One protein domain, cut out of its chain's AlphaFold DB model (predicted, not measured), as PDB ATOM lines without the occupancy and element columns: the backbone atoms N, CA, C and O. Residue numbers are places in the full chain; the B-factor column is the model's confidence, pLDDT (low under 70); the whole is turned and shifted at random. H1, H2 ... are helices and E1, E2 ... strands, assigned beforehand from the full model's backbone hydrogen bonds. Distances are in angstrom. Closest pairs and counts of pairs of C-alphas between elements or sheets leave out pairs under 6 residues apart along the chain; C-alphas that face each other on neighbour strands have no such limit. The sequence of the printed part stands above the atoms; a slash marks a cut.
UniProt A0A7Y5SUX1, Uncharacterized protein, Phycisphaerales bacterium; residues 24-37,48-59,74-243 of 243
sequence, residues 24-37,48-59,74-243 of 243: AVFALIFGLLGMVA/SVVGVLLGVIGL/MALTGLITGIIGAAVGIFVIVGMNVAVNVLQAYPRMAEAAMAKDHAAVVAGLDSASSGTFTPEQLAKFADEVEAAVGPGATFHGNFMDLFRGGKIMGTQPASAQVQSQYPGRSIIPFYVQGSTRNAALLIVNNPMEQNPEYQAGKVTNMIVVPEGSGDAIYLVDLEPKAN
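Overview. This is residues 24 to 37, 48 to 59 and 74 to 243 of the 243 residues of an uncharacterized protein of Phycisphaerales bacterium (UniProt A0A7Y5SUX1). One long helix, H3, makes a handle: two short helices, H1 and H2, form a small cluster at its beginning, and at its far end sits a head built on a twisted three-stranded sheet. In the head, the end of H3 and H6 cover one face of the sheet, H7 and H8 cover the other, and H4 and H5 sit by E3. The 196 printed residues hold H1 to H8 and then E1, E2 and E3; the sheet has the order E1, E2, E3, antiparallel throughout. The class is mostly helix, and the whole is loose, with a radius of gyration of the C-alphas of 21.5 A and spans of 66 by 34 by 31 A.

Arrangement. Start at H1, residues 24 to 37, which touches H2, residues 48 to 59, at a shallow tilt of 14 degrees, opposite ways; their closest C-alphas are Gly 34 and Gly 51, 6.3 A. H3, residues 74 to 114, is the hub, touching three helices; with residues 74 to 89 alone it touches H1, closest at the C-alphas of Leu 28 and Gly 78, 6.6 A. With H4, residues 118 to 124, H3 forms a helical hairpin, closest at the C-alphas of Met 109 and Val 121, 5.9 A. H6, residues 135 to 149, touches H3 about perpendicular at 75 degrees, closest at the C-alphas of Met 114 and Ala 142, 4.9 A. Now find E1, residues 186 to 193, E2, residues 199 to 206, and E3, residues 218 to 226: a meander, each strand the antiparallel neighbour of the one before. Within hydrogen-bond range are N 190 and O 201 at 2.7 A, and N 202 and O 223 at 2.7 A. Three layers, helices on both faces of the sheet, have H3 and H6 on one face and H7, residues 159 to 171, and H8, residues 173 to 181, on the other. H7 runs across the strands at a height over the sheet of 6.5 A, and the C-alphas of Gly 165 and Tyr 191 of E1 are closest at 4.1 A. H5, residues 127 to 130, only grazes the sheet. Every O i to N i+4 pair is within range in H1, H2, H6, H7 and H8, against 35 of 37 in H3 and 2 of 3 in H4; H5 is too short for one.

Along the chain. Find C-alpha 24 at (90.282, 188.077, 171.744), where H1 begins. H3 runs 58.7 A from C-alpha 74 at (92.583, 192.628, 165.612), and its residues 90 to 97 stand free. H6 measures 20.8 A, and E3 23.6 A to C-alpha 226 at (134.302, 200.509, 204.870).

Size, cuts and confidence. The C-alphas farthest apart are Met 74 and Glu 136, 68.5 A. Residues 38 to 47 and 60 to 73 are cut out, with gaps of 8.3 A and 14.8 A between C-alphas. The link from E2 to E3 is long. Look for pLDDT under 70 in residues 24 to 37, 48 to 59, 74 to 91 and 238 to 243.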
ATOM      1  N   ALA A  24      89.111 187.283 172.133       44.31
ATOM      2  CA  ALA A  24      90.282 188.077 171.744       44.31
ATOM      3  C   ALA A  24      90.636 189.128 172.812       44.31
ATOM      4  O   ALA A  24      91.809 189.381 173.081       44.31
ATOM      5  N   VAL A  25      89.614 189.691 173.462       51.97
ATOM      6  CA  VAL A  25      89.773 190.617 174.592       51.97
ATOM      7  C   VAL A  25      90.312 189.872 175.813       51.97
ATOM      8  O   VAL A  25      91.253 190.341 176.446       51.97
ATOM      9  N   PHE A  26      89.809 188.667 176.096       47.12
ATOM     10  CA  PHE A  26      90.346 187.823 177.161       47.12
ATOM     11  C   PHE A  26      91.790 187.377 176.881       47.12
ATOM     12  O   PHE A  26      92.604 187.437 177.795       47.12
ATOM     13  N   ALA A  27      92.164 187.031 175.644       45.22
ATOM     14  CA  ALA A  27      93.554 186.705 175.294       45.22
ATOM     15  C   ALA A  27      94.519 187.889 175.516       45.22
ATOM     16  O   ALA A  27      95.626 187.698 176.019       45.22
ATOM     17  N   LEU A  28      94.081 189.116 175.212       48.47
ATOM     18  CA  LEU A  28      94.840 190.338 175.490       48.47
ATOM     19  C   LEU A  28      94.984 190.585 177.003       48.47
ATOM     20  O   LEU A  28      96.070 190.903 177.480       48.47
ATOM     21  N   ILE A  29      93.901 190.396 177.762       54.31
ATOM     22  CA  ILE A  29      93.882 190.578 179.219       54.31
ATOM     23  C   ILE A  29      94.757 189.530 179.915       54.31
ATOM     24  O   ILE A  29      95.517 189.885 180.809       54.31
ATOM     25  N   PHE A  30      94.724 188.264 179.492       52.00
ATOM     26  CA  PHE A  30      95.581 187.217 180.057       52.00
ATOM     27  C   PHE A  30      97.055 187.387 179.665       52.00
ATOM     28  O   PHE A  30      97.924 187.154 180.504       52.00
ATOM     29  N   GLY A  31      97.350 187.870 178.452       50.28
ATOM     30  CA  GLY A  31      98.709 188.261 178.063       50.28
ATOM     31  C   GLY A  31      99.250 189.426 178.903       50.28
ATOM     32  O   GLY A  31     100.395 189.390 179.354       50.28
ATOM     33  N   LEU A  32      98.410 190.424 179.189       51.00
ATOM     34  CA  LEU A  32      98.767 191.564 180.037       51.00
ATOM     35  C   LEU A  32      98.897 191.169 181.520       51.00
ATOM     36  O   LEU A  32      99.831 191.601 182.188       51.00
ATOM     37  N   LEU A  33      98.016 190.305 182.033       49.62
ATOM     38  CA  LEU A  33      98.099 189.772 183.399       49.62
ATOM     39  C   LEU A  33      99.333 188.881 183.597       49.62
ATOM     40  O   LEU A  33      99.946 188.940 184.660       49.62
ATOM     41  N   GLY A  34      99.748 188.125 182.576       49.88
ATOM     42  CA  GLY A  34     101.019 187.393 182.580       49.88
ATOM     43  C   GLY A  34     102.239 188.318 182.660       49.88
ATOM     44  O   GLY A  34     103.203 188.006 183.353       49.88
ATOM     45  N   MET A  35     102.169 189.496 182.029       50.19
ATOM     46  CA  MET A  35     103.210 190.523 182.133       50.19
ATOM     47  C   MET A  35     103.228 191.191 183.521       50.19
ATOM     48  O   MET A  35     104.297 191.383 184.095       50.19
ATOM     49  N   VAL A  36     102.062 191.503 184.102       46.75
ATOM     50  CA  VAL A  36     101.954 192.115 185.443       46.75
ATOM     51  C   VAL A  36     102.359 191.133 186.555       46.75
ATOM     52  O   VAL A  36     102.963 191.540 187.548       46.75
ATOM     53  N   ALA A  37     102.125 189.831 186.370       49.78
ATOM     54  CA  ALA A  37     102.565 188.784 187.294       49.78
ATOM     55  C   ALA A  37     104.101 188.626 187.375       49.78
ATOM     56  O   ALA A  37     104.599 188.018 188.322       49.78
ATOM     57  N   SER A  48     103.909 181.142 186.952       46.38
ATOM     58  CA  SER A  48     104.498 180.906 185.625       46.38
ATOM     59  C   SER A  48     104.003 179.596 185.006       46.38
ATOM     60  O   SER A  48     103.619 179.590 183.842       46.38
ATOM     61  N   VAL A  49     103.897 178.514 185.784       50.78
ATOM     62  CA  VAL A  49     103.361 177.230 185.295       50.78
ATOM     63  C   VAL A  49     101.884 177.353 184.908       50.78
ATOM     64  O   VAL A  49     101.490 176.936 183.820       50.78
ATOM     65  N   VAL A  50     101.063 177.986 185.754       48.41
ATOM     66  CA  VAL A  50      99.632 178.197 185.463       48.41
ATOM     67  C   VAL A  50      99.441 179.161 184.288       48.41
ATOM     68  O   VAL A  50      98.591 178.912 183.439       48.41
ATOM     69  N   GLY A  51     100.252 180.215 184.186       45.41
ATOM     70  CA  GLY A  51     100.214 181.193 183.098       45.41
ATOM     71  C   GLY A  51     100.630 180.612 181.746       45.41
ATOM     72  O   GLY A  51      99.986 180.897 180.736       45.41
ATOM     73  N   VAL A  52     101.637 179.734 181.722       49.53
ATOM     74  CA  VAL A  52     102.031 178.988 180.515       49.53
ATOM     75  C   VAL A  52     100.912 178.033 180.083       49.53
ATOM     76  O   VAL A  52     100.533 178.038 178.912       49.53
ATOM     77  N   LEU A  53     100.319 177.271 181.012       49.88
ATOM     78  CA  LEU A  53      99.212 176.355 180.702       49.88
ATOM     79  C   LEU A  53      97.957 177.094 180.204       49.88
ATOM     80  O   LEU A  53      97.353 176.677 179.215       49.88
ATOM     81  N   LEU A  54      97.588 178.220 180.826       45.81
ATOM     82  CA  LEU A  54      96.452 179.040 180.386       45.81
ATOM     83  C   LEU A  54      96.710 179.718 179.032       45.81
ATOM     84  O   LEU A  54      95.790 179.830 178.221       45.81
ATOM     85  N   GLY A  55      97.955 180.120 178.757       44.84
ATOM     86  CA  GLY A  55      98.364 180.671 177.464       44.84
ATOM     87  C   GLY A  55      98.234 179.659 176.321       44.84
ATOM     88  O   GLY A  55      97.712 179.992 175.257       44.84
ATOM     89  N   VAL A  56      98.628 178.401 176.558       52.31
ATOM     90  CA  VAL A  56      98.480 177.305 175.582       52.31
ATOM     91  C   VAL A  56      97.002 177.002 175.305       52.31
ATOM     92  O   VAL A  56      96.614 176.869 174.146       52.31
ATOM     93  N   ILE A  57      96.153 176.963 176.337       50.09
ATOM     94  CA  ILE A  57      94.704 176.733 176.182       50.09
ATOM     95  C   ILE A  57      94.041 177.876 175.395       50.09
ATOM     96  O   ILE A  57      93.212 177.623 174.518       50.09
ATOM     97  N   GLY A  58      94.442 179.125 175.650       43.69
ATOM     98  CA  GLY A  58      93.966 180.287 174.898       43.69
ATOM     99  C   GLY A  58      94.319 180.219 173.409       43.69
ATOM    100  O   GLY A  58      93.494 180.561 172.563       43.69
ATOM    101  N   LEU A  59      95.508 179.712 173.076       48.59
ATOM    102  CA  LEU A  59      95.954 179.557 171.691       48.59
ATOM    103  C   LEU A  59      95.177 178.456 170.944       48.59
ATOM    104  O   LEU A  59      94.799 178.651 169.788       48.59
ATOM    105  N   MET A  74      92.525 192.629 164.143       48.91
ATOM    106  CA  MET A  74      92.583 192.628 165.612       48.91
ATOM    107  C   MET A  74      93.219 191.343 166.177       48.91
ATOM    108  O   MET A  74      93.979 191.381 167.142       48.91
ATOM    109  N   ALA A  75      92.954 190.204 165.537       50.50
ATOM    110  CA  ALA A  75      93.600 188.927 165.820       50.50
ATOM    111  C   ALA A  75      95.084 188.953 165.422       50.50
ATOM    112  O   ALA A  75      95.919 188.448 166.162       50.50
ATOM    113  N   LEU A  76      95.424 189.593 164.297       58.12
ATOM    114  CA  LEU A  76      96.808 189.781 163.868       58.12
ATOM    115  C   LEU A  76      97.564 190.724 164.810       58.12
ATOM    116  O   LEU A  76      98.686 190.411 165.183       58.12
ATOM    117  N   THR A  77      96.956 191.825 165.263       52.75
ATOM    118  CA  THR A  77      97.579 192.691 166.276       52.75
ATOM    119  C   THR A  77      97.743 191.964 167.605       52.75
ATOM    120  O   THR A  77      98.803 192.065 168.204       52.75
ATOM    121  N   GLY A  78      96.756 191.169 168.038       48.53
ATOM    122  CA  GLY A  78      96.874 190.342 169.243       48.53
ATOM    123  C   GLY A  78      97.995 189.303 169.139       48.53
ATOM    124  O   GLY A  78      98.762 189.133 170.082       48.53
ATOM    125  N   LEU A  79      98.148 188.668 167.973       54.56
ATOM    126  CA  LEU A  79      99.241 187.736 167.697       54.56
ATOM    127  C   LEU A  79     100.601 188.448 167.693       54.56
ATOM    128  O   LEU A  79     101.536 187.969 168.324       54.56
ATOM    129  N   ILE A  80     100.717 189.600 167.027       62.50
ATOM    130  CA  ILE A  80     101.965 190.375 166.955       62.50
ATOM    131  C   ILE A  80     102.361 190.885 168.343       62.50
ATOM    132  O   ILE A  80     103.498 190.690 168.763       62.50
ATOM    133  N   THR A  81     101.432 191.488 169.088       54.41
ATOM    134  CA  THR A  81     101.689 191.958 170.454       54.41
ATOM    135  C   THR A  81     101.999 190.793 171.393       54.41
ATOM    136  O   THR A  81     102.868 190.931 172.247       54.41
ATOM    137  N   GLY A  82     101.368 189.629 171.203       52.56
ATOM    138  CA  GLY A  82     101.687 188.404 171.936       52.56
ATOM    139  C   GLY A  82     103.091 187.872 171.639       52.56
ATOM    140  O   GLY A  82     103.812 187.534 172.570       52.56
ATOM    141  N   ILE A  83     103.519 187.854 170.373       63.25
ATOM    142  CA  ILE A  83     104.877 187.443 169.973       63.25
ATOM    143  C   ILE A  83     105.922 188.418 170.520       63.25
ATOM    144  O   ILE A  83     106.934 187.981 171.060       63.25
ATOM    145  N   ILE A  84     105.678 189.728 170.429       64.94
ATOM    146  CA  ILE A  84     106.573 190.745 170.998       64.94
ATOM    147  C   ILE A  84     106.629 190.598 172.522       64.94
ATOM    148  O   ILE A  84     107.715 190.589 173.091       64.94
ATOM    149  N   GLY A  85     105.483 190.420 173.181       55.91
ATOM    150  CA  GLY A  85     105.407 190.193 174.623       55.91
ATOM    151  C   GLY A  85     106.131 188.919 175.056       55.91
ATOM    152  O   GLY A  85     106.861 188.942 176.041       55.91
ATOM    153  N   ALA A  86     106.005 187.832 174.294       61.28
ATOM    154  CA  ALA A  86     106.727 186.587 174.536       61.28
ATOM    155  C   ALA A  86     108.237 186.752 174.321       61.28
ATOM    156  O   ALA A  86     109.017 186.300 175.154       61.28
ATOM    157  N   ALA A  87     108.662 187.438 173.257       65.94
ATOM    158  CA  ALA A  87     110.072 187.718 173.003       65.94
ATOM    159  C   ALA A  87     110.679 188.560 174.133       65.94
ATOM    160  O   ALA A  87     111.700 188.179 174.702       65.94
ATOM    161  N   VAL A  88     110.018 189.655 174.521       68.88
ATOM    162  CA  VAL A  88     110.437 190.498 175.652       68.88
ATOM    163  C   VAL A  88     110.431 189.698 176.955       68.88
ATOM    164  O   VAL A  88     111.386 189.786 177.717       68.88
ATOM    165  N   GLY A  89     109.417 188.865 177.191       62.41
ATOM    166  CA  GLY A  89     109.343 187.984 178.355       62.41
ATOM    167  C   GLY A  89     110.516 187.007 178.428       62.41
ATOM    168  O   GLY A  89     111.129 186.877 179.481       62.41
ATOM    169  N   ILE A  90     110.893 186.384 177.309       69.50
ATOM    170  CA  ILE A  90     112.077 185.515 177.230       69.50
ATOM    171  C   ILE A  90     113.350 186.314 177.528       69.50
ATOM    172  O   ILE A  90     114.153 185.874 178.346       69.50
ATOM    173  N   PHE A  91     113.522 187.498 176.933       68.62
ATOM    174  CA  PHE A  91     114.670 188.367 177.222       68.62
ATOM    175  C   PHE A  91     114.755 188.743 178.704       68.62
ATOM    176  O   PHE A  91     115.836 188.694 179.285       68.62
ATOM    177  N   VAL A  92     113.623 189.069 179.332       71.12
ATOM    178  CA  VAL A  92     113.554 189.398 180.761       71.12
ATOM    179  C   VAL A  92     113.853 188.174 181.622       71.12
ATOM    180  O   VAL A  92     114.619 188.291 182.568       71.12
ATOM    181  N   ILE A  93     113.318 186.995 181.294       70.00
ATOM    182  CA  ILE A  93     113.587 185.754 182.034       70.00
ATOM    183  C   ILE A  93     115.069 185.390 181.943       70.00
ATOM    184  O   ILE A  93     115.690 185.117 182.968       70.00
ATOM    185  N   VAL A  94     115.651 185.397 180.742       72.94
ATOM    186  CA  VAL A  94     117.076 185.091 180.548       72.94
ATOM    187  C   VAL A  94     117.934 186.126 181.274       72.94
ATOM    188  O   VAL A  94     118.793 185.748 182.066       72.94
ATOM    189  N   GLY A  95     117.646 187.419 181.093       73.25
ATOM    190  CA  GLY A  95     118.349 188.502 181.780       73.25
ATOM    191  C   GLY A  95     118.250 188.407 183.303       73.25
ATOM    192  O   GLY A  95     119.251 188.587 183.989       73.25
ATOM    193  N   MET A  96     117.081 188.048 183.839       71.50
ATOM    194  CA  MET A  96     116.866 187.856 185.273       71.50
ATOM    195  C   MET A  96     117.635 186.646 185.804       71.50
ATOM    196  O   MET A  96     118.246 186.746 186.858       71.50
ATOM    197  N   ASN A  97     117.658 185.517 185.090       71.56
ATOM    198  CA  ASN A  97     118.436 184.346 185.512       71.56
ATOM    199  C   ASN A  97     119.937 184.659 185.554       71.56
ATOM    200  O   ASN A  97     120.608 184.328 186.529       71.56
ATOM    201  N   VAL A  98     120.455 185.346 184.530       73.81
ATOM    202  CA  VAL A  98     121.849 185.814 184.504       73.81
ATOM    203  C   VAL A  98     122.114 186.774 185.665       73.81
ATOM    204  O   VAL A  98     123.087 186.596 186.395       73.81
ATOM    205  N   ALA A  99     121.227 187.750 185.885       76.62
ATOM    206  CA  ALA A  99     121.356 188.718 186.967       76.62
ATOM    207  C   ALA A  99     121.323 188.053 188.347       76.62
ATOM    208  O   ALA A  99     122.173 188.356 189.170       76.62
ATOM    209  N   VAL A 100     120.401 187.123 188.607       77.75
ATOM    210  CA  VAL A 100     120.321 186.395 189.885       77.75
ATOM    211  C   VAL A 100     121.586 185.574 190.124       77.75
ATOM    212  O   VAL A 100     122.133 185.626 191.221       77.75
ATOM    213  N   ASN A 101     122.089 184.871 189.106       77.69
ATOM    214  CA  ASN A 101     123.322 184.094 189.236       77.69
ATOM    215  C   ASN A 101     124.523 184.992 189.555       77.69
ATOM    216  O   ASN A 101     125.249 184.718 190.504       77.69
ATOM    217  N   VAL A 102     124.692 186.099 188.823       77.88
ATOM    218  CA  VAL A 102     125.753 187.088 189.082       77.88
ATOM    219  C   VAL A 102     125.606 187.700 190.472       77.88
ATOM    220  O   VAL A 102     126.569 187.753 191.232       77.88
ATOM    221  N   LEU A 103     124.400 188.136 190.833       82.50
ATOM    222  CA  LEU A 103     124.146 188.790 192.108       82.50
ATOM    223  C   LEU A 103     124.350 187.846 193.294       82.50
ATOM    224  O   LEU A 103     124.684 188.333 194.358       82.50
ATOM    225  N   GLN A 104     124.175 186.529 193.142       84.25
ATOM    226  CA  GLN A 104     124.325 185.579 194.249       84.25
ATOM    227  C   GLN A 104     125.691 184.889 194.306       84.25
ATOM    228  O   GLN A 104     126.162 184.601 195.402       84.25
ATOM    229  N   ALA A 105     126.336 184.613 193.169       87.50
ATOM    230  CA  ALA A 105     127.598 183.871 193.145       87.50
ATOM    231  C   ALA A 105     128.739 184.639 193.828       87.50
ATOM    232  O   ALA A 105     129.496 184.065 194.609       87.50
ATOM    233  N   TYR A 106     128.844 185.949 193.581       87.94
ATOM    234  CA  TYR A 106     129.934 186.746 194.145       87.94
ATOM    235  C   TYR A 106     129.800 186.994 195.658       87.94
ATOM    236  O   TYR A 106     130.785 186.780 196.365       87.94
ATOM    237  N   PRO A 107     128.621 187.355 196.207       88.38
ATOM    238  CA  PRO A 107     128.445 187.455 197.657       88.38
ATOM    239  C   PRO A 107     128.681 186.136 198.389       88.38
ATOM    240  O   PRO A 107     129.320 186.152 199.432       88.38
ATOM    241  N   ARG A 108     128.278 184.987 197.824       89.19
ATOM    242  CA  ARG A 108     128.584 183.670 198.417       89.19
ATOM    243  C   ARG A 108     130.082 183.410 198.522       89.19
ATOM    244  O   ARG A 108     130.535 182.814 199.493       89.19
ATOM    245  N   MET A 109     130.861 183.869 197.543       89.94
ATOM    246  CA  MET A 109     132.319 183.770 197.613       89.94
ATOM    247  C   MET A 109     132.892 184.663 198.722       89.94
ATOM    248  O   MET A 109     133.824 184.260 199.412       89.94
ATOM    249  N   ALA A 110     132.318 185.849 198.935       90.88
ATOM    250  CA  ALA A 110     132.694 186.712 200.052       90.88
ATOM    251  C   ALA A 110     132.296 186.113 201.411       90.88
ATOM    252  O   ALA A 110     133.086 186.166 202.350       90.88
ATOM    253  N   GLU A 111     131.130 185.470 201.512       90.69
ATOM    254  CA  GLU A 111     130.732 184.703 202.700       90.69
ATOM    255  C   GLU A 111     131.702 183.548 202.968       90.69
ATOM    256  O   GLU A 111     132.144 183.376 204.102       90.69
ATOM    257  N   ALA A 112     132.093 182.801 201.930       92.06
ATOM    258  CA  ALA A 112     133.105 181.753 202.035       92.06
ATOM    259  C   ALA A 112     134.456 182.317 202.504       92.06
ATOM    260  O   ALA A 112     135.125 181.705 203.338       92.06
ATOM    261  N   ALA A 113     134.828 183.515 202.042       91.75
ATOM    262  CA  ALA A 113     136.034 184.179 202.512       91.75
ATOM    263  C   ALA A 113     135.951 184.556 203.999       91.75
ATOM    264  O   ALA A 113     136.884 184.290 204.755       91.75
ATOM    265  N   MET A 114     134.819 185.090 204.458       91.62
ATOM    266  CA  MET A 114     134.613 185.375 205.883       91.62
ATOM    267  C   MET A 114     134.547 184.104 206.739       91.62
ATOM    268  O   MET A 114     134.993 184.106 207.883       91.62
ATOM    269  N   ALA A 115     134.060 182.996 206.176       92.94
ATOM    270  CA  ALA A 115     134.105 181.673 206.796       92.94
ATOM    271  C   ALA A 115     135.505 181.027 206.761       92.94
ATOM    272  O   ALA A 115     135.671 179.910 207.253       92.94
ATOM    273  N   LYS A 116     136.511 181.718 206.200       93.31
ATOM    274  CA  LYS A 116     137.888 181.236 206.013       93.31
ATOM    275  C   LYS A 116     137.965 179.930 205.202       93.31
ATOM    276  O   LYS A 116     138.899 179.146 205.366       93.31
ATOM    277  N   ASP A 117     137.009 179.706 204.295       94.12
ATOM    278  CA  ASP A 117     137.000 178.565 203.375       94.12
ATOM    279  C   ASP A 117     137.916 178.835 202.174       94.12
ATOM    280  O   ASP A 117     137.526 179.411 201.155       94.12
ATOM    281  N   HIS A 118     139.173 178.412 202.305       91.12
ATOM    282  CA  HIS A 118     140.192 178.607 201.274       91.12
ATOM    283  C   HIS A 118     139.862 177.884 199.965       91.12
ATOM    284  O   HIS A 118     140.056 178.457 198.895       91.12
ATOM    285  N   ALA A 119     139.307 176.672 200.028       90.75
ATOM    286  CA  ALA A 119     139.020 175.883 198.834       90.75
ATOM    287  C   ALA A 119     137.915 176.528 197.984       90.75
ATOM    288  O   ALA A 119     138.061 176.631 196.763       90.75
ATOM    289  N   ALA A 120     136.843 177.003 198.624       90.81
ATOM    290  CA  ALA A 120     135.753 177.689 197.938       90.81
ATOM    291  C   ALA A 120     136.209 179.016 197.310       90.81
ATOM    292  O   ALA A 120     135.852 179.319 196.172       90.81
ATOM    293  N   VAL A 121     137.046 179.787 198.014       91.75
ATOM    294  CA  VAL A 121     137.575 181.056 197.493       91.75
ATOM    295  C   VAL A 121     138.520 180.819 196.314       91.75
ATOM    296  O   VAL A 121     138.364 181.454 195.274       91.75
ATOM    297  N   VAL A 122     139.453 179.867 196.420       91.06
ATOM    298  CA  VAL A 122     140.388 179.532 195.331       91.06
ATOM    299  C   VAL A 122     139.660 179.057 194.075       91.06
ATOM    300  O   VAL A 122     140.083 179.395 192.971       91.06
ATOM    301  N   ALA A 123     138.555 178.320 194.216       90.31
ATOM    302  CA  ALA A 123     137.762 177.859 193.076       90.31
ATOM    303  C   ALA A 123     137.164 179.015 192.249       90.31
ATOM    304  O   ALA A 123     137.034 178.896 191.026       90.31
ATOM    305  N   GLY A 124     136.825 180.132 192.902       87.38
ATOM    306  CA  GLY A 124     136.285 181.325 192.249       87.38
ATOM    307  C   GLY A 124     137.330 182.331 191.769       87.38
ATOM    308  O   GLY A 124     137.013 183.190 190.937       87.38
ATOM    309  N   LEU A 125     138.574 182.208 192.239       90.62
ATOM    310  CA  LEU A 125     139.676 183.068 191.824       90.62
ATOM    311  C   LEU A 125     140.161 182.758 190.402       90.62
ATOM    312  O   LEU A 125     140.152 181.619 189.927       90.62
ATOM    313  N   ASP A 126     140.615 183.800 189.711       89.25
ATOM    314  CA  ASP A 126     141.265 183.670 188.415       89.25
ATOM    315  C   ASP A 126     142.621 182.957 188.533       89.25
ATOM    316  O   ASP A 126     143.207 182.806 189.611       89.25
ATOM    317  N   SER A 127     143.116 182.459 187.403       85.25
ATOM    318  CA  SER A 127     144.374 181.701 187.352       85.25
ATOM    319  C   SER A 127     145.591 182.483 187.873       85.25
ATOM    320  O   SER A 127     146.533 181.884 188.387       85.25
ATOM    321  N   ALA A 128     145.571 183.815 187.777       82.12
ATOM    322  CA  ALA A 128     146.653 184.671 188.253       82.12
ATOM    323  C   ALA A 128     146.644 184.830 189.781       82.12
ATOM    324  O   ALA A 128     147.707 184.903 190.392       82.12
ATOM    325  N   SER A 129     145.456 184.874 190.382       84.38
ATOM    326  CA  SER A 129     145.267 185.179 191.804       84.38
ATOM    327  C   SER A 129     145.232 183.914 192.663       84.38
ATOM    328  O   SER A 129     145.737 183.901 193.778       84.38
ATOM    329  N   SER A 130     144.706 182.811 192.123       82.44
ATOM    330  CA  SER A 130     144.674 181.508 192.806       82.44
ATOM    331  C   SER A 130     146.066 180.924 193.087       82.44
ATOM    332  O   SER A 130     146.237 180.224 194.081       82.44
ATOM    333  N   GLY A 131     147.069 181.219 192.250       77.44
ATOM    334  CA  GLY A 131     148.432 180.695 192.410       77.44
ATOM    335  C   GLY A 131     149.239 181.333 193.546       77.44
ATOM    336  O   GLY A 131     150.190 180.722 194.030       77.44
ATOM    337  N   THR A 132     148.874 182.543 193.975       73.88
ATOM    338  CA  THR A 132     149.561 183.289 195.043       73.88
ATOM    339  C   THR A 132     148.765 183.344 196.344       73.88
ATOM    340  O   THR A 132     149.303 183.794 197.353       73.88
ATOM    341  N   PHE A 133     147.509 182.888 196.331       86.69
ATOM    342  CA  PHE A 133     146.579 183.041 197.441       86.69
ATOM    343  C   PHE A 133     146.754 181.971 198.523       86.69
ATOM    344  O   PHE A 133     146.495 180.783 198.295       86.69
ATOM    345  N   THR A 134     147.136 182.388 199.730       89.81
ATOM    346  CA  THR A 134     147.372 181.474 200.857       89.81
ATOM    347  C   THR A 134     146.246 181.496 201.900       89.81
ATOM    348  O   THR A 134     145.510 182.481 202.015       89.81
ATOM    349  N   PRO A 135     146.099 180.430 202.712       90.00
ATOM    350  CA  PRO A 135     145.161 180.427 203.833       90.00
ATOM    351  C   PRO A 135     145.456 181.523 204.867       90.00
ATOM    352  O   PRO A 135     144.524 182.037 205.483       90.00
ATOM    353  N   GLU A 136     146.724 181.918 205.055       89.38
ATOM    354  CA  GLU A 136     147.068 183.016 205.967       89.38
ATOM    355  C   GLU A 136     146.554 184.366 205.457       89.38
ATOM    356  O   GLU A 136     146.038 185.157 206.246       89.38
ATOM    357  N   GLN A 137     146.648 184.623 204.147       89.44
ATOM    358  CA  GLN A 137     146.080 185.830 203.538       89.44
ATOM    359  C   GLN A 137     144.564 185.865 203.698       89.44
ATOM    360  O   GLN A 137     144.006 186.904 204.044       89.44
ATOM    361  N   LEU A 138     143.905 184.716 203.520       92.81
ATOM    362  CA  LEU A 138     142.469 184.616 203.730       92.81
ATOM    363  C   LEU A 138     142.072 184.924 205.179       92.81
ATOM    364  O   LEU A 138     141.123 185.670 205.415       92.81
ATOM    365  N   ALA A 139     142.800 184.363 206.148       92.81
ATOM    366  CA  ALA A 139     142.548 184.612 207.560       92.81
ATOM    367  C   ALA A 139     142.745 186.093 207.911       92.81
ATOM    368  O   ALA A 139     141.868 186.677 208.542       92.81
ATOM    369  N   LYS A 140     143.841 186.704 207.433       92.75
ATOM    370  CA  LYS A 140     144.122 188.136 207.604       92.75
ATOM    371  C   LYS A 140     143.004 188.999 207.018       92.75
ATOM    372  O   LYS A 140     142.513 189.888 207.704       92.75
ATOM    373  N   PHE A 141     142.573 188.714 205.789       92.88
ATOM    374  CA  PHE A 141     141.471 189.426 205.142       92.88
ATOM    375  C   PHE A 141     140.189 189.361 205.977       92.88
ATOM    376  O   PHE A 141     139.590 190.393 206.262       92.88
ATOM    377  N   ALA A 142     139.782 188.164 206.408       92.94
ATOM    378  CA  ALA A 142     138.572 187.993 207.207       92.94
ATOM    379  C   ALA A 142     138.652 188.744 208.549       92.94
ATOM    380  O   ALA A 142     137.691 189.411 208.931       92.94
ATOM    381  N   ASP A 143     139.805 188.695 209.223       93.44
ATOM    382  CA  ASP A 143     140.021 189.383 210.500       93.44
ATOM    383  C   ASP A 143     140.004 190.918 210.330       93.44
ATOM    384  O   ASP A 143     139.400 191.626 211.138       93.44
ATOM    385  N   GLU A 144     140.607 191.450 209.260       92.44
ATOM    386  CA  GLU A 144     140.581 192.886 208.942       92.44
ATOM    387  C   GLU A 144     139.173 193.368 208.569       92.44
ATOM    388  O   GLU A 144     138.739 194.433 209.021       92.44
ATOM    389  N   VAL A 145     138.429 192.582 207.783       92.44
ATOM    390  CA  VAL A 145     137.037 192.897 207.434       92.44
ATOM    391  C   VAL A 145     136.161 192.892 208.681       92.44
ATOM    392  O   VAL A 145     135.395 193.834 208.880       92.44
ATOM    393  N   GLU A 146     136.284 191.888 209.549       92.31
ATOM    394  CA  GLU A 146     135.530 191.830 210.803       92.31
ATOM    395  C   GLU A 146     135.877 193.003 211.730       92.31
ATOM    396  O   GLU A 146     134.978 193.627 212.297       92.31
ATOM    397  N   ALA A 147     137.153 193.377 211.832       92.62
ATOM    398  CA  ALA A 147     137.573 194.533 212.617       92.62
ATOM    399  C   ALA A 147     136.995 195.856 212.081       92.62
ATOM    400  O   ALA A 147     136.620 196.735 212.861       92.62
ATOM    401  N   ALA A 148     136.901 196.008 210.758       90.75
ATOM    402  CA  ALA A 148     136.456 197.247 210.128       90.75
ATOM    403  C   ALA A 148     134.926 197.383 210.021       90.75
ATOM    404  O   ALA A 148     134.381 198.483 210.153       90.75
ATOM    405  N   VAL A 149     134.232 196.276 209.759       91.56
ATOM    406  CA  VAL A 149     132.788 196.215 209.466       91.56
ATOM    407  C   VAL A 149     131.989 195.749 210.694       91.56
ATOM    408  O   VAL A 149     130.810 196.081 210.851       91.56
ATOM    409  N   GLY A 150     132.656 195.079 211.631       89.62
ATOM    410  CA  GLY A 150     132.082 194.472 212.825       89.62
ATOM    411  C   GLY A 150     131.739 192.990 212.626       89.62
ATOM    412  O   GLY A 150     131.638 192.516 211.490       89.62
ATOM    413  N   PRO A 151     131.514 192.252 213.729       88.31
ATOM    414  CA  PRO A 151     131.127 190.848 213.675       88.31
ATOM    415  C   PRO A 151     129.798 190.672 212.938       88.31
ATOM    416  O   PRO A 151     128.886 191.498 213.060       88.31
ATOM    417  N   GLY A 152     129.686 189.568 212.196       81.25
ATOM    418  CA  GLY A 152     128.460 189.197 211.486       81.25
ATOM    419  C   GLY A 152     128.158 190.052 210.254       81.25
ATOM    420  O   GLY A 152     126.986 190.279 209.957       81.25
ATOM    421  N   ALA A 153     129.183 190.545 209.552       86.25
ATOM    422  CA  ALA A 153     129.011 191.212 208.264       86.25
ATOM    423  C   ALA A 153     128.190 190.335 207.300       86.25
ATOM    424  O   ALA A 153     128.490 189.156 207.109       86.25
ATOM    425  N   THR A 154     127.148 190.912 206.700       86.50
ATOM    426  CA  THR A 154     126.247 190.185 205.794       86.50
ATOM    427  C   THR A 154     126.429 190.638 204.352       86.50
ATOM    428  O   THR A 154     126.409 191.838 204.052       86.50
ATOM    429  N   PHE A 155     126.582 189.660 203.459       84.56
ATOM    430  CA  PHE A 155     126.817 189.859 202.033       84.56
ATOM    431  C   PHE A 155     125.568 189.433 201.277       84.56
ATOM    432  O   PHE A 155     125.337 188.259 201.011       84.56
ATOM    433  N   HIS A 156     124.728 190.404 200.944       79.19
ATOM    434  CA  HIS A 156     123.504 190.125 200.213       79.19
ATOM    435  C   HIS A 156     123.729 190.267 198.702       79.19
ATOM    436  O   HIS A 156     124.560 191.043 198.227       79.19
ATOM    437  N   GLY A 157     122.983 189.457 197.952       78.69
ATOM    438  CA  GLY A 157     123.012 189.405 196.497       78.69
ATOM    439  C   GLY A 157     121.745 189.950 195.865       78.69
ATOM    440  O   GLY A 157     121.070 189.232 195.127       78.69
ATOM    441  N   ASN A 158     121.360 191.183 196.196       83.31
ATOM    442  CA  ASN A 158     120.193 191.827 195.602       83.31
ATOM    443  C   ASN A 158     120.565 193.109 194.835       83.31
ATOM    444  O   ASN A 158     121.637 193.690 194.983       83.31
ATOM    445  N   PHE A 159     119.651 193.566 193.979       81.94
ATOM    446  CA  PHE A 159     119.873 194.763 193.163       81.94
ATOM    447  C   PHE A 159     120.070 196.041 193.999       81.94
ATOM    448  O   PHE A 159     120.826 196.932 193.610       81.94
ATOM    449  N   MET A 160     119.416 196.142 195.160       84.12
ATOM    450  CA  MET A 160     119.603 197.289 196.052       84.12
ATOM    451  C   MET A 160     120.995 197.304 196.679       84.12
ATOM    452  O   MET A 160     121.507 198.391 196.945       84.12
ATOM    453  N   ASP A 161     121.628 196.148 196.856       87.44
ATOM    454  CA  ASP A 161     123.005 196.065 197.333       87.44
ATOM    455  C   ASP A 161     123.970 196.610 196.290       87.44
ATOM    456  O   ASP A 161     124.870 197.364 196.645       87.44
ATOM    457  N   LEU A 162     123.737 196.325 195.005       88.19
ATOM    458  CA  LEU A 162     124.524 196.910 193.917       88.19
ATOM    459  C   LEU A 162     124.409 198.442 193.908       88.19
ATOM    460  O   LEU A 162     125.398 199.165 193.791       88.19
ATOM    461  N   PHE A 163     123.187 198.956 194.070       89.19
ATOM    462  CA  PHE A 163     122.941 200.395 194.097       89.19
ATOM    463  C   PHE A 163     123.581 201.076 195.318       89.19
ATOM    464  O   PHE A 163     124.218 202.123 195.196       89.19
ATOM    465  N   ARG A 164     123.434 200.484 196.508       91.06
ATOM    466  CA  ARG A 164     124.009 201.016 197.753       91.06
ATOM    467  C   ARG A 164     125.529 200.899 197.775       91.06
ATOM    468  O   ARG A 164     126.191 201.869 198.135       91.06
ATOM    469  N   GLY A 165     126.072 199.765 197.337       88.06
ATOM    470  CA  GLY A 165     127.506 199.558 197.158       88.06
ATOM    471  C   GLY A 165     128.081 200.573 196.175       88.06
ATOM    472  O   GLY A 165     129.075 201.224 196.481       88.06
ATOM    473  N   GLY A 166     127.399 200.804 195.049       88.50
ATOM    474  CA  GLY A 166     127.765 201.834 194.077       88.50
ATOM    475  C   GLY A 166     127.753 203.254 194.653       88.50
ATOM    476  O   GLY A 166     128.645 204.043 194.348       88.50
ATOM    477  N   LYS A 167     126.796 203.585 195.530       90.75
ATOM    478  CA  LYS A 167     126.772 204.881 196.228       90.75
ATOM    479  C   LYS A 167     127.974 205.041 197.161       90.75
ATOM    480  O   LYS A 167     128.621 206.083 197.128       90.75
ATOM    481  N   ILE A 168     128.269 204.023 197.965       87.56
ATOM    482  CA  ILE A 168     129.416 204.014 198.880       87.56
ATOM    483  C   ILE A 168     130.715 204.174 198.070       87.56
ATOM    484  O   ILE A 168     131.459 205.132 198.293       87.56
ATOM    485  N   MET A 169     130.874 203.369 197.014       85.19
ATOM    486  CA  MET A 169     131.975 203.453 196.052       85.19
ATOM    487  C   MET A 169     132.096 204.846 195.415       85.19
ATOM    488  O   MET A 169     133.197 205.354 195.272       85.19
ATOM    489  N   GLY A 170     130.998 205.517 195.065       86.50
ATOM    490  CA  GLY A 170     131.047 206.864 194.478       86.50
ATOM    491  C   GLY A 170     131.460 207.978 195.448       86.50
ATOM    492  O   GLY A 170     131.767 209.082 195.007       86.50
ATOM    493  N   THR A 171     131.454 207.715 196.757       86.81
ATOM    494  CA  THR A 171     131.732 208.726 197.796       86.81
ATOM    495  C   THR A 171     133.078 208.554 198.492       86.81
ATOM    496  O   THR A 171     133.517 209.463 199.195       86.81
ATOM    497  N   GLN A 172     133.744 207.415 198.308       82.31
ATOM    498  CA  GLN A 172     135.002 207.107 198.984       82.31
ATOM    499  C   GLN A 172     136.213 207.419 198.094       82.31
ATOM    500  O   GLN A 172     136.175 207.171 196.895       82.31
ATOM    501  N   PRO A 173     137.328 207.910 198.657       82.56
ATOM    502  CA  PRO A 173     138.573 208.059 197.904       82.56
ATOM    503  C   PRO A 173     139.227 206.702 197.589       82.56
ATOM    504  O   PRO A 173     139.813 206.529 196.522       82.56
ATOM    505  N   ALA A 174     139.078 205.721 198.484       83.75
ATOM    506  CA  ALA A 174     139.668 204.390 198.345       83.75
ATOM    507  C   ALA A 174     139.144 203.622 197.117       83.75
ATOM    508  O   ALA A 174     139.885 202.890 196.469       83.75
ATOM    509  N   SER A 175     137.884 203.819 196.726       80.31
ATOM    510  CA  SER A 175     137.321 203.192 195.524       80.31
ATOM    511  C   SER A 175     137.934 203.726 194.226       80.31
ATOM    512  O   SER A 175     138.126 202.960 193.283       80.31
ATOM    513  N   ALA A 176     138.283 205.016 194.170       83.19
ATOM    514  CA  ALA A 176     138.970 205.606 193.023       83.19
ATOM    515  C   ALA A 176     140.380 205.017 192.862       83.19
ATOM    516  O   ALA A 176     140.824 204.770 191.740       83.19
ATOM    517  N   GLN A 177     141.053 204.728 193.980       84.25
ATOM    518  CA  GLN A 177     142.326 204.006 193.987       84.25
ATOM    519  C   GLN A 177     142.163 202.565 193.491       84.25
ATOM    520  O   GLN A 177     142.958 202.098 192.680       84.25
ATOM    521  N   VAL A 178     141.108 201.864 193.912       85.12
ATOM    522  CA  VAL A 178     140.812 200.523 193.389       85.12
ATOM    523  C   VAL A 178     140.574 200.579 191.877       85.12
ATOM    524  O   VAL A 178     141.135 199.783 191.129       85.12
ATOM    525  N   GLN A 179     139.805 201.552 191.389       85.12
ATOM    526  CA  GLN A 179     139.533 201.674 189.957       85.12
ATOM    527  C   GLN A 179     140.796 201.979 189.133       85.12
ATOM    528  O   GLN A 179     140.923 201.479 188.015       85.12
ATOM    529  N   SER A 180     141.744 202.751 189.676       85.12
ATOM    530  CA  SER A 180     143.023 203.021 189.007       85.12
ATOM    531  C   SER A 180     143.990 201.834 189.053       85.12
ATOM    532  O   SER A 180     144.766 201.657 188.115       85.12
ATOM    533  N   GLN A 181     143.919 200.993 190.090       85.31
ATOM    534  CA  GLN A 181     144.740 199.786 190.228       85.31
ATOM    535  C   GLN A 181     144.325 198.670 189.254       85.31
ATOM    536  O   GLN A 181     145.158 197.846 188.874       85.31
ATOM    537  N   TYR A 182     143.065 198.659 188.808       84.25
ATOM    538  CA  TYR A 182     142.518 197.620 187.927       84.25
ATOM    539  C   TYR A 182     141.982 198.174 186.592       84.25
ATOM    540  O   TYR A 182     140.793 198.021 186.286       84.25
ATOM    541  N   PRO A 183     142.835 198.783 185.743       81.19
ATOM    542  CA  PRO A 183     142.400 199.306 184.455       81.19
ATOM    543  C   PRO A 183     141.914 198.171 183.544       81.19
ATOM    544  O   PRO A 183     142.574 197.144 183.382       81.19
ATOM    545  N   GLY A 184     140.740 198.354 182.939       82.25
ATOM    546  CA  GLY A 184     140.143 197.367 182.031       82.25
ATOM    547  C   GLY A 184     139.541 196.137 182.719       82.25
ATOM    548  O   GLY A 184     139.102 195.221 182.025       82.25
ATOM    549  N   ARG A 185     139.490 196.102 184.058       84.88
ATOM    550  CA  ARG A 185     138.722 195.098 184.802       84.88
ATOM    551  C   ARG A 185     137.318 195.604 185.084       84.88
ATOM    552  O   ARG A 185     137.083 196.803 185.239       84.88
ATOM    553  N   SER A 186     136.382 194.669 185.152       86.75
ATOM    554  CA  SER A 186     135.042 194.961 185.639       86.75
ATOM    555  C   SER A 186     135.083 195.006 187.168       86.75
ATOM    556  O   SER A 186     135.792 194.221 187.797       86.75
ATOM    557  N   ILE A 187     134.381 195.977 187.752       89.44
ATOM    558  CA  ILE A 187     134.261 196.141 189.202       89.44
ATOM    559  C   ILE A 187     132.775 196.164 189.526       89.44
ATOM    560  O   ILE A 187     132.043 197.020 189.024       89.44
ATOM    561  N   ILE A 188     132.331 195.216 190.343       90.25
ATOM    562  CA  ILE A 188     130.931 195.070 190.740       90.25
ATOM    563  C   ILE A 188     130.820 195.420 192.231       90.25
ATOM    564  O   ILE A 188     131.335 194.667 193.061       90.25
ATOM    565  N   PRO A 189     130.201 196.561 192.587       91.88
ATOM    566  CA  PRO A 189     130.132 197.014 193.971       91.88
ATOM    567  C   PRO A 189     128.887 196.482 194.687       91.88
ATOM    568  O   PRO A 189     127.784 196.960 194.452       91.88
ATOM    569  N   PHE A 190     129.048 195.547 195.610       91.38
ATOM    570  CA  PHE A 190     127.991 195.067 196.496       91.38
ATOM    571  C   PHE A 190     128.002 195.817 197.827       91.38
ATOM    572  O   PHE A 190     129.043 196.244 198.319       91.38
ATOM    573  N   TYR A 191     126.835 195.978 198.430       92.19
ATOM    574  CA  TYR A 191     126.707 196.516 199.775       92.19
ATOM    575  C   TYR A 191     126.945 195.422 200.811       92.19
ATOM    576  O   TYR A 191     126.409 194.321 200.699       92.19
ATOM    577  N   VAL A 192     127.708 195.756 201.846       91.50
ATOM    578  CA  VAL A 192     127.935 194.911 203.014       91.50
ATOM    579  C   VAL A 192     127.337 195.615 204.216       91.50
ATOM    580  O   VAL A 192     127.708 196.748 204.541       91.50
ATOM    581  N   GLN A 193     126.412 194.938 204.886       91.88
ATOM    582  CA  GLN A 193     125.848 195.443 206.126       91.88
ATOM    583  C   GLN A 193     126.662 194.901 207.294       91.88
ATOM    584  O   GLN A 193     126.626 193.702 207.580       91.88
ATOM    585  N   GLY A 194     127.391 195.798 207.949       89.50
ATOM    586  CA  GLY A 194     128.128 195.516 209.171       89.50
ATOM    587  C   GLY A 194     127.368 195.913 210.423       89.50
ATOM    588  O   GLY A 194     126.447 196.729 210.379       89.50
ATOM    589  N   SER A 195     127.775 195.347 211.555       89.12
ATOM    590  CA  SER A 195     127.262 195.719 212.877       89.12
ATOM    591  C   SER A 195     127.893 197.013 213.397       89.12
ATOM    592  O   SER A 195     127.214 197.806 214.047       89.12
ATOM    593  N   THR A 196     129.165 197.256 213.069       88.81
ATOM    594  CA  THR A 196     129.881 198.490 213.417       88.81
ATOM    595  C   THR A 196     129.681 199.553 212.345       88.81
ATOM    596  O   THR A 196     129.450 200.725 212.647       88.81
ATOM    597  N   ARG A 197     129.816 199.158 211.076       90.38
ATOM    598  CA  ARG A 197     129.850 200.083 209.945       90.38
ATOM    599  C   ARG A 197     129.510 199.357 208.653       90.38
ATOM    600  O   ARG A 197     129.925 198.222 208.463       90.38
ATOM    601  N   ASN A 198     128.805 200.017 207.744       93.19
ATOM    602  CA  ASN A 198     128.560 199.459 206.415       93.19
ATOM    603  C   ASN A 198     129.821 199.522 205.548       93.19
ATOM    604  O   ASN A 198     130.710 200.337 205.784       93.19
ATOM    605  N   ALA A 199     129.894 198.703 204.508       93.00
ATOM    606  CA  ALA A 199     130.994 198.742 203.554       93.00
ATOM    607  C   ALA A 199     130.505 198.497 202.125       93.00
ATOM    608  O   ALA A 199     129.394 198.013 201.903       93.00
ATOM    609  N   ALA A 200     131.348 198.827 201.152       93.38
ATOM    610  CA  ALA A 200     131.215 198.323 199.794       93.38
ATOM    611  C   ALA A 200     132.180 197.151 199.598       93.38
ATOM    612  O   ALA A 200     133.378 197.295 199.815       93.38
ATOM    613  N   LEU A 201     131.663 196.007 199.167       93.56
ATOM    614  CA  LEU A 201     132.447 194.908 198.624       93.56
ATOM    615  C   LEU A 201     132.597 195.128 197.122       93.56
ATOM    616  O   LEU A 201     131.631 195.062 196.370       93.56
ATOM    617  N   LEU A 202     133.813 195.374 196.675       92.56
ATOM    618  CA  LEU A 202     134.170 195.522 195.278       92.56
ATOM    619  C   LEU A 202     134.702 194.186 194.776       92.56
ATOM    620  O   LEU A 202     135.761 193.718 195.194       92.56
ATOM    621  N   ILE A 203     133.953 193.576 193.868       92.19
ATOM    622  CA  ILE A 203     134.384 192.373 193.171       92.19
ATOM    623  C   ILE A 203     135.073 192.803 191.890       92.19
ATOM    624  O   ILE A 203     134.426 193.338 190.989       92.19
ATOM    625  N   VAL A 204     136.378 192.572 191.814       91.88
ATOM    626  CA  VAL A 204     137.161 192.786 190.601       91.88
ATOM    627  C   VAL A 204     137.193 191.476 189.835       91.88
ATOM    628  O   VAL A 204     137.704 190.482 190.347       91.88
ATOM    629  N   ASN A 205     136.667 191.456 188.616       90.12
ATOM    630  CA  ASN A 205     136.568 190.247 187.803       90.12
ATOM    631  C   ASN A 205     137.314 190.362 186.469       90.12
ATOM    632  O   ASN A 205     137.487 191.445 185.897       90.12
ATOM    633  N   ASN A 206     137.755 189.207 185.973       87.88
ATOM    634  CA  ASN A 206     138.406 189.055 184.684       87.88
ATOM    635  C   ASN A 206     137.394 188.593 183.624       87.88
ATOM    636  O   ASN A 206     137.103 187.397 183.560       87.88
ATOM    637  N   PRO A 207     136.889 189.478 182.745       82.75
ATOM    638  CA  PRO A 207     135.913 189.081 181.729       82.75
ATOM    639  C   PRO A 207     136.491 188.108 180.687       82.75
ATOM    640  O   PRO A 207     135.732 187.471 179.958       82.75
ATOM    641  N   MET A 208     137.822 187.973 180.611       81.81
ATOM    642  CA  MET A 208     138.491 187.045 179.695       81.81
ATOM    643  C   MET A 208     138.448 185.589 180.179       81.81
ATOM    644  O   MET A 208     138.546 184.679 179.360       81.81
ATOM    645  N   GLU A 209     138.304 185.350 181.487       83.00
ATOM    646  CA  GLU A 209     138.254 184.002 182.066       83.00
ATOM    647  C   GLU A 209     136.809 183.672 182.468       83.00
ATOM    648  O   GLU A 209     136.384 183.908 183.601       83.00
ATOM    649  N   GLN A 210     136.029 183.170 181.505       77.75
ATOM    650  CA  GLN A 210     134.619 182.824 181.713       77.75
ATOM    651  C   GLN A 210     134.460 181.544 182.543       77.75
ATOM    652  O   GLN A 210     135.175 180.563 182.349       77.75
ATOM    653  N   ASN A 211     133.473 181.542 183.440       79.62
ATOM    654  CA  ASN A 211     133.084 180.389 184.247       79.62
ATOM    655  C   ASN A 211     131.540 180.302 184.270       79.62
ATOM    656  O   ASN A 211     130.898 181.339 184.447       79.62
ATOM    657  N   PRO A 212     130.925 179.113 184.100       78.50
ATOM    658  CA  PRO A 212     129.472 178.946 184.221       78.50
ATOM    659  C   PRO A 212     128.880 179.482 185.535       78.50
ATOM    660  O   PRO A 212     127.757 179.982 185.540       78.50
ATOM    661  N   GLU A 213     129.636 179.387 186.631       80.94
ATOM    662  CA  GLU A 213     129.246 179.864 187.961       80.94
ATOM    663  C   GLU A 213     129.407 181.385 188.095       80.94
ATOM    664  O   GLU A 213     128.526 182.069 188.615       80.94
ATOM    665  N   TYR A 214     130.485 181.935 187.530       82.81
ATOM    666  CA  TYR A 214     130.782 183.367 187.530       82.81
ATOM    667  C   TYR A 214     130.613 183.938 186.126       82.81
ATOM    668  O   TYR A 214     131.581 184.137 185.392       82.81
ATOM    669  N   GLN A 215     129.363 184.211 185.744       78.62
ATOM    670  CA  GLN A 215     129.038 184.634 184.377       78.62
ATOM    671  C   GLN A 215     129.671 185.972 183.966       78.62
ATOM    672  O   GLN A 215     129.862 186.202 182.775       78.62
ATOM    673  N   ALA A 216     130.026 186.845 184.919       80.38
ATOM    674  CA  ALA A 216     130.778 188.061 184.607       80.38
ATOM    675  C   ALA A 216     132.302 187.812 184.510       80.38
ATOM    676  O   ALA A 216     133.055 188.719 184.168       80.38
ATOM    677  N   GLY A 217     132.769 186.589 184.762       86.12
ATOM    678  CA  GLY A 217     134.175 186.189 184.769       86.12
ATOM    679  C   GLY A 217     134.673 185.837 186.169       86.12
ATOM    680  O   GLY A 217     134.075 186.241 187.174       86.12
ATOM    681  N   LYS A 218     135.772 185.082 186.238       89.31
ATOM    682  CA  LYS A 218     136.409 184.716 187.513       89.31
ATOM    683  C   LYS A 218     136.892 185.937 188.291       89.31
ATOM    684  O   LYS A 218     137.225 186.975 187.710       89.31
ATOM    685  N   VAL A 219     136.932 185.803 189.613       91.25
ATOM    686  CA  VAL A 219     137.310 186.887 190.520       91.25
ATOM    687  C   VAL A 219     138.823 187.055 190.527       91.25
ATOM    688  O   VAL A 219     139.575 186.135 190.810       91.25
ATOM    689  N   THR A 220     139.284 188.255 190.227       91.38
ATOM    690  CA  THR A 220     140.685 188.656 190.370       91.38
ATOM    691  C   THR A 220     140.963 189.099 191.798       91.38
ATOM    692  O   THR A 220     141.980 188.746 192.378       91.38
ATOM    693  N   ASN A 221     140.057 189.881 192.385       91.38
ATOM    694  CA  ASN A 221     140.208 190.321 193.763       91.38
ATOM    695  C   ASN A 221     138.854 190.641 194.398       91.38
ATOM    696  O   ASN A 221     137.918 191.056 193.709       91.38
ATOM    697  N   MET A 222     138.774 190.482 195.715       92.56
ATOM    698  CA  MET A 222     137.675 190.992 196.529       92.56
ATOM    699  C   MET A 222     138.223 192.078 197.434       92.56
ATOM    700  O   MET A 222     139.216 191.867 198.125       92.56
ATOM    701  N   ILE A 223     137.595 193.246 197.401       93.19
ATOM    702  CA  ILE A 223     138.097 194.414 198.114       93.19
ATOM    703  C   ILE A 223     136.963 194.994 198.939       93.19
ATOM    704  O   ILE A 223     135.913 195.320 198.397       93.19
ATOM    705  N   VAL A 224     137.151 195.132 200.245       93.56
ATOM    706  CA  VAL A 224     136.149 195.722 201.135       93.56
ATOM    707  C   VAL A 224     136.560 197.148 201.467       93.56
ATOM    708  O   VAL A 224     137.662 197.392 201.948       93.56
ATOM    709  N   VAL A 225     135.659 198.095 201.216       93.12
ATOM    710  CA  VAL A 225     135.856 199.520 201.489       93.12
ATOM    711  C   VAL A 225     134.829 199.982 202.527       93.12
ATOM    712  O   VAL A 225     133.672 200.253 202.176       93.12
ATOM    713  N   PRO A 226     135.207 200.069 203.815       92.38
ATOM    714  CA  PRO A 226     134.302 200.509 204.870       92.38
ATOM    715  C   PRO A 226     133.840 201.959 204.667       92.38
ATOM    716  O   PRO A 226     134.609 202.836 204.270       92.38
ATOM    717  N   GLU A 227     132.571 202.242 204.947       89.56
ATOM    718  CA  GLU A 227     131.964 203.566 204.776       89.56
ATOM    719  C   GLU A 227     132.689 204.618 205.632       89.56
ATOM    720  O   GLU A 227     132.891 204.447 206.833       89.56
ATOM    721  N   GLY A 228     133.160 205.705 205.019       83.44
ATOM    722  CA  GLY A 228     133.961 206.717 205.721       83.44
ATOM    723  C   GLY A 228     135.358 206.252 206.169       83.44
ATOM    724  O   GLY A 228     135.976 206.929 206.987       83.44
ATOM    725  N   SER A 229     135.853 205.106 205.686       79.62
ATOM    726  CA  SER A 229     137.270 204.727 205.784       79.62
ATOM    727  C   SER A 229     138.056 205.279 204.592       79.62
ATOM    728  O   SER A 229     137.530 205.346 203.478       79.62
ATOM    729  N   GLY A 230     139.307 205.680 204.830       78.38
ATOM    730  CA  GLY A 230     140.270 205.993 203.767       78.38
ATOM    731  C   GLY A 230     140.977 204.754 203.214       78.38
ATOM    732  O   GLY A 230     141.568 204.834 202.142       78.38
ATOM    733  N   ASP A 231     140.868 203.626 203.916       85.94
ATOM    734  CA  ASP A 231     141.571 202.385 203.607       85.94
ATOM    735  C   ASP A 231     140.639 201.360 202.947       85.94
ATOM    736  O   ASP A 231     139.442 201.291 203.254       85.94
ATOM    737  N   ALA A 232     141.213 200.547 202.059       89.62
ATOM    738  CA  ALA A 232     140.583 199.394 201.427       89.62
ATOM    739  C   ALA A 232     141.284 198.107 201.882       89.62
ATOM    740  O   ALA A 232     142.506 198.070 202.000       89.62
ATOM    741  N   ILE A 233     140.500 197.061 202.123       91.88
ATOM    742  CA  ILE A 233     140.974 195.758 202.595       91.88
ATOM    743  C   ILE A 233     140.943 194.796 201.412       91.88
ATOM    744  O   ILE A 233     139.883 194.594 200.820       91.88
ATOM    745  N   TYR A 234     142.087 194.222 201.056       91.69
ATOM    746  CA  TYR A 234     142.258 193.409 199.852       91.69
ATOM    747  C   TYR A 234     142.355 191.929 200.212       91.69
ATOM    748  O   TYR A 234     143.092 191.552 201.116       91.69
ATOM    749  N   LEU A 235     141.628 191.079 199.484       88.62
ATOM    750  CA  LEU A 235     141.728 189.627 199.638       88.62
ATOM    751  C   LEU A 235     143.077 189.113 199.135       88.62
ATOM    752  O   LEU A 235     143.734 188.306 199.785       88.62
ATOM    753  N   VAL A 236     143.467 189.577 197.951       85.88
ATOM    754  CA  VAL A 236     144.759 189.275 197.345       85.88
ATOM    755  C   VAL A 236     145.542 190.576 197.300       85.88
ATOM    756  O   VAL A 236     145.153 191.510 196.595       85.88
ATOM    757  N   ASP A 237     146.646 190.644 198.040       71.25
ATOM    758  CA  ASP A 237     147.615 191.734 197.922       71.25
ATOM    759  C   ASP A 237     148.327 191.595 196.570       71.25
ATOM    760  O   ASP A 237     149.396 191.002 196.439       71.25
ATOM    761  N   LEU A 238     147.685 192.094 195.517       60.94
ATOM    762  CA  LEU A 238     148.340 192.296 194.239       60.94
ATOM    763  C   LEU A 238     149.198 193.546 194.406       60.94
ATOM    764  O   LEU A 238     148.678 194.665 194.345       60.94
ATOM    765  N   GLU A 239     150.501 193.355 194.640       48.03
ATOM    766  CA  GLU A 239     151.467 194.447 194.525       48.03
ATOM    767  C   GLU A 239     151.166 195.219 193.232       48.03
ATOM    768  O   GLU A 239     150.902 194.601 192.188       48.03
ATOM    769  N   PRO A 240     151.150 196.563 193.278       40.88
ATOM    770  CA  PRO A 240     150.957 197.344 192.076       40.88
ATOM    771  C   PRO A 240     152.054 196.915 191.110       40.88
ATOM    772  O   PRO A 240     153.239 197.063 191.408       40.88
ATOM    773  N   LYS A 241     151.673 196.348 189.960       37.28
ATOM    774  CA  LYS A 241     152.617 196.188 188.859       37.28
ATOM    775  C   LYS A 241     153.067 197.593 188.495       37.28
ATOM    776  O   LYS A 241     152.342 198.320 187.820       37.28
ATOM    777  N   ALA A 242     154.222 197.980 189.027       28.08
ATOM    778  CA  ALA A 242     154.951 199.154 188.616       28.08
ATOM    779  C   ALA A 242     155.224 198.982 187.120       28.08
ATOM    780  O   ALA A 242     156.022 198.132 186.726       28.08
ATOM    781  N   ASN A 243     154.479 199.724 186.309       32.44
ATOM    782  CA  ASN A 243     154.907 200.070 184.963       32.44
ATOM    783  C   ASN A 243     155.682 201.380 185.051       32.44
ATOM    784  O   ASN A 243     155.167 202.303 185.725       32.44
TER     785      ASN A 243